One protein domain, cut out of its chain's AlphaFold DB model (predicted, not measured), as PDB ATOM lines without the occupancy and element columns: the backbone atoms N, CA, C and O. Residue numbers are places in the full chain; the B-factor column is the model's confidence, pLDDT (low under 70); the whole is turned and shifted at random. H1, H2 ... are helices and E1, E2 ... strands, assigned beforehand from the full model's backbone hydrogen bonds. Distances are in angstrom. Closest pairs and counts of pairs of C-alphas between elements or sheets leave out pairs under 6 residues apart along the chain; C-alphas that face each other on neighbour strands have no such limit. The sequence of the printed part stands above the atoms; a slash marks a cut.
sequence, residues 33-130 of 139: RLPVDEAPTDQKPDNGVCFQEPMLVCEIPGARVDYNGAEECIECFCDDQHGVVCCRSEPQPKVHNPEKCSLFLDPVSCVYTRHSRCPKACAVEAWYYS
ATOM      1  N   ARG A  33     -16.084   9.940  55.086       89.44
ATOM      2  CA  ARG A  33     -15.282   9.241  54.077       89.44
ATOM      3  C   ARG A  33     -13.796   9.564  54.258       89.44
ATOM      4  O   ARG A  33     -13.430  10.736  54.368       89.44
ATOM      5  N   LEU A  34     -12.958   8.530  54.241       92.06
ATOM      6  CA  LEU A  34     -11.506   8.683  54.206       92.06
ATOM      7  C   LEU A  34     -11.046   9.182  52.823       92.06
ATOM      8  O   LEU A  34     -11.804   9.099  51.848       92.06
ATOM      9  N   PRO A  35      -9.821   9.723  52.696       94.75
ATOM     10  CA  PRO A  35      -9.247  10.034  51.392       94.75
ATOM     11  C   PRO A  35      -9.327   8.838  50.430       94.75
ATOM     12  O   PRO A  35      -9.255   7.679  50.846       94.75
ATOM     13  N   VAL A  36      -9.538   9.136  49.148       95.69
ATOM     14  CA  VAL A  36      -9.608   8.129  48.084       95.69
ATOM     15  C   VAL A  36      -8.347   8.230  47.243       95.69
ATOM     16  O   VAL A  36      -8.088   9.283  46.658       95.69
ATOM     17  N   ASP A  37      -7.628   7.122  47.156       96.94
ATOM     18  CA  ASP A  37      -6.407   6.955  46.383       96.94
ATOM     19  C   ASP A  37      -6.642   6.055  45.162       96.94
ATOM     20  O   ASP A  37      -7.668   5.373  45.035       96.94
ATOM     21  N   GLU A  38      -5.679   6.069  44.238       97.88
ATOM     22  CA  GLU A  38      -5.680   5.242  43.034       97.88
ATOM     23  C   GLU A  38      -4.464   4.313  43.013       97.88
ATOM     24  O   GLU A  38      -3.323   4.774  43.050       97.88
ATOM     25  N   ALA A  39      -4.707   3.009  42.884       97.69
ATOM     26  CA  ALA A  39      -3.660   2.014  42.677       97.69
ATOM     27  C   ALA A  39      -3.636   1.525  41.217       97.69
ATOM     28  O   ALA A  39      -4.694   1.408  40.587       97.69
ATOM     29  N   PRO A  40      -2.453   1.225  40.648       97.81
ATOM     30  CA  PRO A  40      -2.347   0.714  39.285       97.81
ATOM     31  C   PRO A  40      -2.950  -0.694  39.159       97.81
ATOM     32  O   PRO A  40      -3.161  -1.405  40.140       97.81
ATOM     33  N   THR A  41      -3.254  -1.114  37.928       96.38
ATOM     34  CA  THR A  41      -4.021  -2.349  37.666       96.38
ATOM     35  C   THR A  41      -3.357  -3.633  38.158       96.38
ATOM     36  O   THR A  41      -4.067  -4.594  38.457       96.38
ATOM     37  N   ASP A  42      -2.028  -3.647  38.249       96.81
ATOM     38  CA  ASP A  42      -1.191  -4.755  38.711       96.81
ATOM     39  C   ASP A  42      -0.997  -4.789  40.236       96.81
ATOM     40  O   ASP A  42      -0.460  -5.765  40.756       96.81
ATOM     41  N   GLN A  43      -1.468  -3.767  40.955       96.12
ATOM     42  CA  GLN A  43      -1.376  -3.641  42.412       96.12
ATOM     43  C   GLN A  43      -2.773  -3.431  42.991       96.12
ATOM     44  O   GLN A  43      -3.098  -2.369  43.513       96.12
ATOM     45  N   LYS A  44      -3.637  -4.438  42.839       95.69
ATOM     46  CA  LYS A  44      -4.999  -4.383  43.377       95.69
ATOM     47  C   LYS A  44      -4.948  -4.322  44.919       95.69
ATOM     48  O   LYS A  44      -4.414  -5.264  45.499       95.69
ATOM     49  N   PRO A  45      -5.496  -3.273  45.562       95.94
ATOM     50  CA  PRO A  45      -5.572  -3.179  47.021       95.94
ATOM     51  C   PRO A  45      -6.508  -4.233  47.627       95.94
ATOM     52  O   PRO A  45      -7.405  -4.730  46.943       95.94
ATOM     53  N   ASP A  46      -6.333  -4.516  48.917       94.25
ATOM     54  CA  ASP A  46      -7.155  -5.494  49.647       94.25
ATOM     55  C   ASP A  46      -8.520  -4.933  50.069       94.25
ATOM     56  O   ASP A  46      -9.450  -5.691  50.316       94.25
ATOM     57  N   ASN A  47      -8.658  -3.606  50.124       94.88
ATOM     58  CA  ASN A  47      -9.888  -2.914  50.492       94.88
ATOM     59  C   ASN A  47     -10.292  -1.882  49.436       94.88
ATOM     60  O   ASN A  47      -9.478  -1.397  48.650       94.88
ATOM     61  N   GLY A  48     -11.569  -1.512  49.444       95.31
ATOM     62  CA  GLY A  48     -12.068  -0.363  48.705       95.31
ATOM     63  C   GLY A  48     -12.100   0.913  49.531       95.31
ATOM     64  O   GLY A  48     -11.352   1.095  50.488       95.31
ATOM     65  N   VAL A  49     -12.960   1.839  49.119       94.56
ATOM     66  CA  VAL A  49     -13.105   3.133  49.792       94.56
ATOM     67  C   VAL A  49     -13.685   2.935  51.188       94.56
ATOM     68  O   VAL A  49     -14.654   2.189  51.362       94.56
ATOM     69  N   CYS A  50     -13.102   3.638  52.154       94.25
ATOM     70  CA  CYS A  50     -13.460   3.539  53.560       94.25
ATOM     71  C   CYS A  50     -14.124   4.811  54.092       94.25
ATOM     72  O   CYS A  50     -14.024   5.902  53.520       94.25
ATOM     73  N   PHE A  51     -14.792   4.667  55.227       92.38
ATOM     74  CA  PHE A  51     -15.365   5.740  56.019       92.38
ATOM     75  C   PHE A  51     -15.240   5.415  57.506       92.38
ATOM     76  O   PHE A  51     -15.168   4.255  57.902       92.38
ATOM     77  N   GLN A  52     -15.217   6.454  58.329       90.31
ATOM     78  CA  GLN A  52     -15.253   6.326  59.777       90.31
ATOM     79  C   GLN A  52     -16.702   6.384  60.260       90.31
ATOM     80  O   GLN A  52     -17.459   7.237  59.796       90.31
ATOM     81  N   GLU A  53     -17.074   5.506  61.190       87.00
ATOM     82  CA  GLU A  53     -18.373   5.497  61.872       87.00
ATOM     83  C   GLU A  53     -18.249   6.230  63.216       87.00
ATOM     84  O   GLU A  53     -17.924   5.612  64.230       87.00
ATOM     85  N   PRO A  54     -18.490   7.554  63.277       78.25
ATOM     86  CA  PRO A  54     -18.128   8.362  64.447       78.25
ATOM     87  C   PRO A  54     -18.972   8.066  65.693       78.25
ATOM     88  O   PRO A  54     -18.656   8.537  66.783       78.25
ATOM     89  N   MET A  55     -20.070   7.326  65.535       78.81
ATOM     90  CA  MET A  55     -20.965   6.943  66.627       78.81
ATOM     91  C   MET A  55     -20.586   5.603  67.262       78.81
ATOM     92  O   MET A  55     -21.172   5.233  68.280       78.81
ATOM     93  N   LEU A  56     -19.640   4.871  66.666       80.81
ATOM     94  CA  LEU A  56     -19.195   3.575  67.147       80.81
ATOM     95  C   LEU A  56     -17.772   3.679  67.691       80.81
ATOM     96  O   LEU A  56     -16.880   4.254  67.074       80.81
ATOM     97  N   VAL A  57     -17.581   3.083  68.861       84.25
ATOM     98  CA  VAL A  57     -16.278   2.883  69.489       84.25
ATOM     99  C   VAL A  57     -16.128   1.410  69.835       84.25
ATOM    100  O   VAL A  57     -17.120   0.706  70.036       84.25
ATOM    101  N   CYS A  58     -14.893   0.943  69.906       85.69
ATOM    102  CA  CYS A  58     -14.565  -0.463  70.087       85.69
ATOM    103  C   CYS A  58     -13.481  -0.641  71.152       85.69
ATOM    104  O   CYS A  58     -12.635   0.218  71.376       85.69
ATOM    105  N   GLU A  59     -13.517  -1.767  71.860       85.12
ATOM    106  CA  GLU A  59     -12.625  -1.986  73.006       85.12
ATOM    107  C   GLU A  59     -11.242  -2.503  72.599       85.12
ATOM    108  O   GLU A  59     -10.265  -2.256  73.302       85.12
ATOM    109  N   ILE A  60     -11.155  -3.217  71.474       87.06
ATOM    110  CA  ILE A  60      -9.963  -3.963  71.064       87.06
ATOM    111  C   ILE A  60      -9.518  -3.477  69.678       87.06
ATOM    112  O   ILE A  60     -10.186  -3.824  68.700       87.06
ATOM    113  N   PRO A  61      -8.406  -2.723  69.573       87.62
ATOM    114  CA  PRO A  61      -7.804  -2.359  68.291       87.62
ATOM    115  C   PRO A  61      -7.590  -3.576  67.383       87.62
ATOM    116  O   PRO A  61      -7.251  -4.665  67.850       87.62
ATOM    117  N   GLY A  62      -7.851  -3.411  66.088       83.62
ATOM    118  CA  GLY A  62      -7.789  -4.464  65.074       83.62
ATOM    119  C   GLY A  62      -8.959  -5.458  65.075       83.62
ATOM    120  O   GLY A  62      -9.098  -6.232  64.126       83.62
ATOM    121  N   ALA A  63      -9.833  -5.461  66.090       87.50
ATOM    122  CA  ALA A  63     -10.977  -6.371  66.113       87.50
ATOM    123  C   ALA A  63     -11.969  -6.057  64.985       87.50
ATOM    124  O   ALA A  63     -12.248  -4.894  64.692       87.50
ATOM    125  N   ARG A  64     -12.546  -7.103  64.382       89.56
ATOM    126  CA  ARG A  64     -13.647  -6.942  63.426       89.56
ATOM    127  C   ARG A  64     -14.922  -6.517  64.144       89.56
ATOM    128  O   ARG A  64     -15.229  -7.020  65.225       89.56
ATOM    129  N   VAL A  65     -15.655  -5.605  63.518       89.94
ATOM    130  CA  VAL A  65     -16.909  -5.046  64.027       89.94
ATOM    131  C   VAL A  65     -18.018  -5.373  63.034       89.94
ATOM    132  O   VAL A  65     -17.844  -5.204  61.828       89.94
ATOM    133  N   ASP A  66     -19.161  -5.835  63.536       86.50
ATOM    134  CA  ASP A  66     -20.316  -6.119  62.687       86.50
ATOM    135  C   ASP A  66     -20.891  -4.815  62.117       86.50
ATOM    136  O   ASP A  66     -21.292  -3.909  62.858       86.50
ATOM    137  N   TYR A  67     -20.966  -4.731  60.790       83.88
ATOM    138  CA  TYR A  67     -21.632  -3.629  60.110       83.88
ATOM    139  C   TYR A  67     -23.146  -3.862  60.081       83.88
ATOM    140  O   TYR A  67     -23.619  -4.857  59.538       83.88
ATOM    141  N   ASN A  68     -23.911  -2.923  60.642       80.56
ATOM    142  CA  ASN A  68     -25.379  -2.980  60.698       80.56
ATOM    143  C   ASN A  68     -26.057  -1.901  59.832       80.56
ATOM    144  O   ASN A  68     -27.239  -1.607  60.020       80.56
ATOM    145  N   GLY A  69     -25.307  -1.256  58.933       79.62
ATOM    146  CA  GLY A  69     -25.848  -0.228  58.046       79.62
ATOM    147  C   GLY A  69     -26.511  -0.801  56.791       79.62
ATOM    148  O   GLY A  69     -26.610  -2.010  56.604       79.62
ATOM    149  N   ALA A  70     -26.993   0.095  55.926       80.62
ATOM    150  CA  ALA A  70     -27.736  -0.275  54.718       80.62
ATOM    151  C   ALA A  70     -26.843  -0.746  53.556       80.62
ATOM    152  O   ALA A  70     -27.340  -1.347  52.607       80.62
ATOM    153  N   GLU A  71     -25.545  -0.441  53.605       81.94
ATOM    154  CA  GLU A  71     -24.606  -0.740  52.528       81.94
ATOM    155  C   GLU A  71     -24.108  -2.191  52.582       81.94
ATOM    156  O   GLU A  71     -23.627  -2.678  53.599       81.94
ATOM    157  N   GLU A  72     -24.173  -2.899  51.459       85.00
ATOM    158  CA  GLU A  72     -23.677  -4.277  51.377       85.00
ATOM    159  C   GLU A  72     -22.151  -4.315  51.182       85.00
ATOM    160  O   GLU A  72     -21.539  -3.337  50.748       85.00
ATOM    161  N   CYS A  73     -21.514  -5.458  51.454       93.06
ATOM    162  CA  CYS A  73     -20.079  -5.647  51.200       93.06
ATOM    163  C   CYS A  73     -19.184  -4.637  51.925       93.06
ATOM    164  O   CYS A  73     -18.243  -4.082  51.349       93.06
ATOM    165  N   ILE A  74     -19.519  -4.386  53.187       93.75
ATOM    166  CA  ILE A  74     -18.754  -3.548  54.099       93.75
ATOM    167  C   ILE A  74     -18.083  -4.431  55.145       93.75
ATOM    168  O   ILE A  74     -18.731  -5.270  55.769       93.75
ATOM    169  N   GLU A  75     -16.791  -4.213  55.351       93.19
ATOM    170  CA  GLU A  75     -16.024  -4.788  56.449       93.19
ATOM    171  C   GLU A  75     -15.568  -3.670  57.374       93.19
ATOM    172  O   GLU A  75     -14.957  -2.701  56.921       93.19
ATOM    173  N   CYS A  76     -15.863  -3.805  58.666       92.69
ATOM    174  CA  CYS A  76     -15.448  -2.837  59.669       92.69
ATOM    175  C   CYS A  76     -14.424  -3.432  60.625       92.69
ATOM    176  O   CYS A  76     -14.489  -4.610  60.996       92.69
ATOM    177  N   PHE A  77     -13.501  -2.589  61.062       92.50
ATOM    178  CA  PHE A  77     -12.494  -2.919  62.053       92.50
ATOM    179  C   PHE A  77     -12.303  -1.767  63.037       92.50
ATOM    180  O   PHE A  77     -12.638  -0.612  62.767       92.50
ATOM    181  N   CYS A  78     -11.787  -2.122  64.205       91.44
ATOM    182  CA  CYS A  78     -11.388  -1.182  65.233       91.44
ATOM    183  C   CYS A  78     -10.023  -0.584  64.894       91.44
ATOM    184  O   CYS A  78      -9.071  -1.337  64.691       91.44
ATOM    185  N   ASP A  79      -9.922   0.739  64.846       89.31
ATOM    186  CA  ASP A  79      -8.643   1.427  64.692       89.31
ATOM    187  C   ASP A  79      -7.885   1.546  66.029       89.31
ATOM    188  O   ASP A  79      -8.395   1.236  67.113       89.31
ATOM    189  N   ASP A  80      -6.645   2.023  65.953       88.31
ATOM    190  CA  ASP A  80      -5.750   2.197  67.107       88.31
ATOM    191  C   ASP A  80      -6.231   3.257  68.109       88.31
ATOM    192  O   ASP A  80      -5.750   3.325  69.243       88.31
ATOM    193  N   GLN A  81      -7.172   4.109  67.701       87.62
ATOM    194  CA  GLN A  81      -7.795   5.138  68.529       87.62
ATOM    195  C   GLN A  81      -9.142   4.689  69.100       87.62
ATOM    196  O   GLN A  81      -9.862   5.520  69.656       87.62
ATOM    197  N   HIS A  82      -9.461   3.392  69.014       86.12
ATOM    198  CA  HIS A  82     -10.739   2.815  69.433       86.12
ATOM    199  C   HIS A  82     -11.947   3.313  68.618       86.12
ATOM    200  O   HIS A  82     -13.094   3.137  69.042       86.12
ATOM    201  N   GLY A  83     -11.707   3.935  67.463       88.50
ATOM    202  CA  GLY A  83     -12.721   4.285  66.479       88.50
ATOM    203  C   GLY A  83     -13.048   3.108  65.564       88.50
ATOM    204  O   GLY A  83     -12.290   2.146  65.456       88.50
ATOM    205  N   VAL A  84     -14.199   3.168  64.897       90.50
ATOM    206  CA  VAL A  84     -14.592   2.154  63.912       90.50
ATOM    207  C   VAL A  84     -14.396   2.699  62.503       90.50
ATOM    208  O   VAL A  84     -14.987   3.715  62.126       90.50
ATOM    209  N   VAL A  85     -13.590   1.990  61.716       93.19
ATOM    210  CA  VAL A  85     -13.380   2.245  60.289       93.19
ATOM    211  C   VAL A  85     -14.038   1.125  59.500       93.19
ATOM    212  O   VAL A  85     -13.841  -0.052  59.787       93.19
ATOM    213  N   CYS A  86     -14.828   1.496  58.502       93.69
ATOM    214  CA  CYS A  86     -15.576   0.591  57.648       93.69
ATOM    215  C   CYS A  86     -15.180   0.805  56.191       93.69
ATOM    216  O   CYS A  86     -15.164   1.930  55.698       93.69
ATOM    217  N   CYS A  87     -14.884  -0.275  55.482       94.75
ATOM    218  CA  CYS A  87     -14.419  -0.254  54.104       94.75
ATOM    219  C   CYS A  87     -15.308  -1.114  53.225       94.75
ATOM    220  O   CYS A  87     -15.813  -2.144  53.668       94.75
ATOM    221  N   ARG A  88     -15.440  -0.755  51.943       94.12
ATOM    222  CA  ARG A  88     -15.854  -1.755  50.948       94.12
ATOM    223  C   ARG A  88     -14.852  -2.906  50.981       94.12
ATOM    224  O   ARG A  88     -13.648  -2.654  50.972       94.12
ATOM    225  N   SER A  89     -15.349  -4.138  50.992       93.38
ATOM    226  CA  SER A  89     -14.507  -5.340  51.016       93.38
ATOM    227  C   SER A  89     -13.621  -5.473  49.778       93.38
ATOM    228  O   SER A  89     -12.589  -6.121  49.829       93.38
ATOM    229  N   GLU A  90     -14.005  -4.841  48.670       94.00
ATOM    230  CA  GLU A  90     -13.292  -4.908  47.399       94.00
ATOM    231  C   GLU A  90     -13.075  -3.501  46.816       94.00
ATOM    232  O   GLU A  90     -13.986  -2.660  46.867       94.00
ATOM    233  N   PRO A  91     -11.903  -3.217  46.213       95.75
ATOM    234  CA  PRO A  91     -11.664  -1.944  45.553       95.75
ATOM    235  C   PRO A  91     -12.522  -1.776  44.306       95.75
ATOM    236  O   PRO A  91     -12.705  -2.688  43.492       95.75
ATOM    237  N   GLN A  92     -13.009  -0.552  44.110       95.19
ATOM    238  CA  GLN A  92     -13.810  -0.228  42.942       95.19
ATOM    239  C   GLN A  92     -12.897  -0.055  41.717       95.19
ATOM    240  O   GLN A  92     -11.977   0.766  41.751       95.19
ATOM    241  N   PRO A  93     -13.147  -0.753  40.595       96.19
ATOM    242  CA  PRO A  93     -12.353  -0.562  39.389       96.19
ATOM    243  C   PRO A  93     -12.624   0.811  38.764       96.19
ATOM    244  O   PRO A  93     -13.770   1.175  38.484       96.19
ATOM    245  N   LYS A  94     -11.557   1.542  38.443       96.06
ATOM    246  CA  LYS A  94     -11.601   2.687  37.535       96.06
ATOM    247  C   LYS A  94     -11.588   2.164  36.107       96.06
ATOM    248  O   LYS A  94     -10.618   1.547  35.672       96.06
ATOM    249  N   VAL A  95     -12.679   2.377  35.382       95.00
ATOM    250  CA  VAL A  95     -12.824   1.928  33.992       95.00
ATOM    251  C   VAL A  95     -12.555   3.060  33.007       95.00
ATOM    252  O   VAL A  95     -12.891   4.209  33.284       95.00
ATOM    253  N   HIS A  96     -12.019   2.714  31.836       93.69
ATOM    254  CA  HIS A  96     -11.634   3.663  30.785       93.69
ATOM    255  C   HIS A  96     -12.754   4.628  30.366       93.69
ATOM    256  O   HIS A  96     -12.513   5.804  30.102       93.69
ATOM    257  N   ASN A  97     -14.000   4.146  30.266       92.00
ATOM    258  CA  ASN A  97     -15.146   4.993  29.943       92.00
ATOM    259  C   ASN A  97     -16.376   4.609  30.791       92.00
ATOM    260  O   ASN A  97     -17.140   3.724  30.386       92.00
ATOM    261  N   PRO A  98     -16.592   5.270  31.944       90.44
ATOM    262  CA  PRO A  98     -17.675   4.932  32.871       90.44
ATOM    263  C   PRO A  98     -19.073   5.218  32.301       90.44
ATOM    264  O   PRO A  98     -20.026   4.531  32.644       90.44
ATOM    265  N   GLU A  99     -19.219   6.154  31.359       89.56
ATOM    266  CA  GLU A  99     -20.513   6.417  30.703       89.56
ATOM    267  C   GLU A  99     -20.963   5.258  29.797       89.56
ATOM    268  O   GLU A  99     -22.146   5.102  29.493       89.56
ATOM    269  N   LYS A 100     -20.009   4.436  29.341       90.62
ATOM    270  CA  LYS A 100     -20.238   3.288  28.446       90.62
ATOM    271  C   LYS A 100     -20.011   1.940  29.133       90.62
ATOM    272  O   LYS A 100     -20.119   0.899  28.474       90.62
ATOM    273  N   CYS A 101     -19.701   1.964  30.426       89.75
ATOM    274  CA  CYS A 101     -19.427   0.799  31.246       89.75
ATOM    275  C   CYS A 101     -20.161   0.914  32.580       89.75
ATOM    276  O   CYS A 101     -19.789   1.717  33.430       89.75
ATOM    277  N   SER A 102     -21.179   0.085  32.785       89.06
ATOM    278  CA  SER A 102     -21.870   0.031  34.071       89.06
ATOM    279  C   SER A 102     -21.140  -0.929  35.006       89.06
ATOM    280  O   SER A 102     -20.824  -2.056  34.622       89.06
ATOM    281  N   LEU A 103     -20.887  -0.477  36.231       90.88
ATOM    282  CA  LEU A 103     -20.377  -1.303  37.319       90.88
ATOM    283  C   LEU A 103     -21.545  -1.727  38.205       90.88
ATOM    284  O   LEU A 103     -22.365  -0.890  38.577       90.88
ATOM    285  N   PHE A 104     -21.612  -3.011  38.539       91.12
ATOM    286  CA  PHE A 104     -22.568  -3.558  39.493       91.12
ATOM    287  C   PHE A 104     -21.809  -4.344  40.557       91.12
ATOM    288  O   PHE A 104     -21.020  -5.228  40.216       91.12
ATOM    289  N   LEU A 105     -22.025  -4.008  41.826       91.19
ATOM    290  CA  LEU A 105     -21.485  -4.763  42.950       91.19
ATOM    291  C   LEU A 105     -22.441  -5.918  43.246       91.19
ATOM    292  O   LEU A 105     -23.595  -5.675  43.585       91.19
ATOM    293  N   ASP A 106     -21.980  -7.155  43.070       90.81
ATOM    294  CA  ASP A 106     -22.768  -8.326  43.449       90.81
ATOM    295  C   ASP A 106     -22.797  -8.441  44.980       90.81
ATOM    296  O   ASP A 106     -21.734  -8.600  45.579       90.81
ATOM    297  N   PRO A 107     -23.972  -8.388  45.626       87.38
ATOM    298  CA  PRO A 107     -24.062  -8.362  47.082       87.38
ATOM    299  C   PRO A 107     -23.713  -9.691  47.754       87.38
ATOM    300  O   PRO A 107     -23.477  -9.728  48.958       87.38
ATOM    301  N   VAL A 108     -23.686 -10.793  46.996       89.19
ATOM    302  CA  VAL A 108     -23.351 -12.117  47.532       89.19
ATOM    303  C   VAL A 108     -21.848 -12.358  47.478       89.19
ATOM    304  O   VAL A 108     -21.264 -12.837  48.446       89.19
ATOM    305  N   SER A 109     -21.222 -12.067  46.337       91.81
ATOM    306  CA  SER A 109     -19.783 -12.291  46.148       91.81
ATOM    307  C   SER A 109     -18.921 -11.086  46.512       91.81
ATOM    308  O   SER A 109     -17.710 -11.228  46.636       91.81
ATOM    309  N   CYS A 110     -19.529  -9.908  46.648       91.62
ATOM    310  CA  CYS A 110     -18.868  -8.621  46.832       91.62
ATOM    311  C   CYS A 110     -17.903  -8.214  45.720       91.62
ATOM    312  O   CYS A 110     -17.114  -7.289  45.879       91.62
ATOM    313  N   VAL A 111     -18.011  -8.840  44.547       91.25
ATOM    314  CA  VAL A 111     -17.172  -8.531  43.392       91.25
ATOM    315  C   VAL A 111     -17.892  -7.580  42.440       91.25
ATOM    316  O   VAL A 111     -19.060  -7.766  42.087       91.25
ATOM    317  N   TYR A 112     -17.163  -6.578  41.943       90.75
ATOM    318  CA  TYR A 112     -17.649  -5.718  40.868       90.75
ATOM    319  C   TYR A 112     -17.714  -6.469  39.538       90.75
ATOM    320  O   TYR A 112     -16.703  -6.836  38.929       90.75
ATOM    321  N   THR A 113     -18.928  -6.610  39.024       90.69
ATOM    322  CA  THR A 113     -19.190  -7.050  37.659       90.69
ATOM    323  C   THR A 113     -19.268  -5.843  36.724       90.69
ATOM    324  O   THR A 113     -19.763  -4.767  37.067       90.69
ATOM    325  N   ARG A 114     -18.710  -6.006  35.520       89.00
ATOM    326  CA  ARG A 114     -18.629  -4.957  34.495       89.00
ATOM    327  C   ARG A 114     -19.569  -5.298  33.354       89.00
ATOM    328  O   ARG A 114     -19.360  -6.286  32.652       89.00
ATOM    329  N   HIS A 115     -20.557  -4.446  33.123       86.44
ATOM    330  CA  HIS A 115     -21.485  -4.574  32.009       86.44
ATOM    331  C   HIS A 115     -21.139  -3.554  30.928       86.44
ATOM    332  O   HIS A 115     -21.288  -2.344  31.098       86.44
ATOM    333  N   SER A 116     -20.675  -4.061  29.786       81.31
ATOM    334  CA  SER A 116     -20.268  -3.239  28.650       81.31
ATOM    335  C   SER A 116     -21.194  -3.460  27.465       81.31
ATOM    336  O   SER A 116     -21.466  -4.603  27.098       81.31
ATOM    337  N   ARG A 117     -21.558  -2.378  26.772       74.25
ATOM    338  CA  ARG A 117     -21.935  -2.467  25.349       74.25
ATOM    339  C   ARG A 117     -20.701  -2.480  24.433       74.25
ATOM    340  O   ARG A 117     -20.810  -2.812  23.259       74.25
ATOM    341  N   CYS A 118     -19.531  -2.115  24.964       81.56
ATOM    342  CA  CYS A 118     -18.246  -2.081  24.270       81.56
ATOM    343  C   CYS A 118     -17.125  -2.544  25.226       81.56
ATOM    344  O   CYS A 118     -16.817  -1.812  26.167       81.56
ATOM    345  N   PRO A 119     -16.462  -3.695  24.992       81.75
ATOM    346  CA  PRO A 119     -15.492  -4.250  25.944       81.75
ATOM    347  C   PRO A 119     -14.326  -3.316  26.285       81.75
ATOM    348  O   PRO A 119     -13.905  -3.250  27.436       81.75
ATOM    349  N   LYS A 120     -13.846  -2.534  25.307       88.88
ATOM    350  CA  LYS A 120     -12.761  -1.559  25.515       88.88
ATOM    351  C   LYS A 120     -13.144  -0.437  26.483       88.88
ATOM    352  O   LYS A 120     -12.278   0.069  27.181       88.88
ATOM    353  N   ALA A 121     -14.426  -0.072  26.554       89.06
ATOM    354  CA  ALA A 121     -14.905   0.935  27.501       89.06
ATOM    355  C   ALA A 121     -14.817   0.459  28.961       89.06
ATOM    356  O   ALA A 121     -14.676   1.282  29.859       89.06
ATOM    357  N   CYS A 122     -14.871  -0.858  29.189       91.38
ATOM    358  CA  CYS A 122     -14.778  -1.478  30.512       91.38
ATOM    359  C   CYS A 122     -13.371  -1.986  30.866       91.38
ATOM    360  O   CYS A 122     -13.221  -2.741  31.835       91.38
ATOM    361  N   ALA A 123     -12.343  -1.627  30.089       94.12
ATOM    362  CA  ALA A 123     -10.966  -1.895  30.486       94.12
ATOM    363  C   ALA A 123     -10.692  -1.195  31.825       94.12
ATOM    364  O   ALA A 123     -11.040  -0.025  31.981       94.12
ATOM    365  N   VAL A 124     -10.138  -1.930  32.793       95.12
ATOM    366  CA  VAL A 124      -9.733  -1.362  34.088       95.12
ATOM    367  C   VAL A 124      -8.410  -0.643  33.883       95.12
ATOM    368  O   VAL A 124      -7.517  -1.187  33.236       95.12
ATOM    369  N   GLU A 125      -8.304   0.565  34.420       96.38
ATOM    370  CA  GLU A 125      -7.120   1.423  34.334       96.38
ATOM    371  C   GLU A 125      -6.475   1.674  35.699       96.38
ATOM    372  O   GLU A 125      -5.277   1.930  35.761       96.38
ATOM    373  N   ALA A 126      -7.253   1.575  36.778       97.69
ATOM    374  CA  ALA A 126      -6.790   1.689  38.159       97.69
ATOM    375  C   ALA A 126      -7.830   1.093  39.125       97.69
ATOM    376  O   ALA A 126      -8.902   0.642  38.706       97.69
ATOM    377  N   TRP A 127      -7.534   1.153  40.417       97.81
ATOM    378  CA  TRP A 127      -8.406   0.756  41.517       97.81
ATOM    379  C   TRP A 127      -8.574   1.917  42.496       97.81
ATOM    380  O   TRP A 127      -7.578   2.504  42.903       97.81
ATOM    381  N   TYR A 128      -9.812   2.237  42.878       97.19
ATOM    382  CA  TYR A 128     -10.100   3.209  43.932       97.19
ATOM    383  C   TYR A 128     -10.152   2.520  45.294       97.19
ATOM    384  O   TYR A 128     -10.905   1.556  45.472       97.19
ATOM    385  N   TYR A 129      -9.396   3.052  46.249       97.12
ATOM    386  CA  TYR A 129      -9.314   2.545  47.617       97.12
ATOM    387  C   TYR A 129      -9.061   3.686  48.609       97.12
ATOM    388  O   TYR A 129      -8.882   4.830  48.200       97.12
ATOM    389  N   SER A 130      -9.069   3.383  49.904       95.75
ATOM    390  CA  SER A 130      -8.545   4.283  50.937       95.75
ATOM    391  C   SER A 130      -7.343   3.629  51.606       95.75
ATOM    392  O   SER A 130      -7.426   2.458  51.977       95.75
TER     393      SER A 130
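What this domain is: This is residues 33 to 130 of the 139 residues of an uncharacterized protein of Stichopus japonicus (UniProt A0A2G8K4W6). Two small strand-built lobes stand end to end along the longest axis, joined by residues 41 to 49 and 89 to 91. One lobe is the twisted sheet of E2, E4 and E3 with a long loop, residues 58 to 73; the other is the sheet of E1, E8 and E5 with the hairpin E6 and E7 beside E5 and the short H1 at the far end. The printed part has 98 residues, under half of them in named elements, in the order E1 E2 E3 E4 E5 E6 E7 H1 E8; its class is mostly strand. The sheets, in the orders E1 - E8 - E5, E2 - E4 - E3 and E6 - E7, are antiparallel. The whole is only just compact, close to loose, with a radius of gyration of the C-alphas of 15.1 A, and only just elongated, spanning 49 by 25 by 18 A.

Where its parts are: E1, residues 37 to 40, begins with C-alpha 37 at (-6.407, 6.955, 46.383) and measures 10.3 A. E2, residues 50 to 57, measures 16.2 A and bends by 82 degrees at residue 54. E3, residues 74 to 78, measures 13.6 A, and E4, residues 83 to 88, 17.0 A, ending with C-alpha 88 at (-15.854, -1.755, 50.948). E5 is residues 92 to 95, 9.3 A; E6 is residues 101 to 105, 13.1 A; E7 is residues 112 to 116, 12.7 A. H1, residues 119 to 122, measures 5.4 A. E8, residues 124 to 129, measures 14.1 A and ends with C-alpha 129 at (-9.314, 2.545, 47.617).

How they stand to each other: E1 and E8 are antiparallel at 143 degrees, with N 37 and O 129 2.8 A apart, within hydrogen-bond range. On the other side of E8 is E5, antiparallel at 150 degrees, with N 94 and O 126 at 2.8 A. E2 and E4 are antiparallel at 147 degrees, with N 51 and O 86 at 2.8 A. E3 and E4 form a hairpin at 155 degrees, with N 77 and O 85 at 2.9 A. Residues 64 to 65 pair antiparallel with residues 76 to 77 of E3. E6 and E7 form a hairpin at 154 degrees, with N 104 and O 113 at 2.9 A. The closest C-alphas of E5 and E7 are those of Gln 92 and Tyr 112, 7.0 A apart. H1 only just is on the sheet E1 E8 E5, which it only grazes with residues 120 to 122; it is too short for any O i to N i+4 pair, and its one O i to N i+3 pair is within range. E4 and E8 are apart.

The domain as a whole: The C-alphas of Glu 59 and Cys 118, the two farthest apart, are 49.1 A from each other. The link from E2 to E3, 16 residues, is long. The printed part has no cut; its mean pLDDT is 90.6, and no printed residue is under 70.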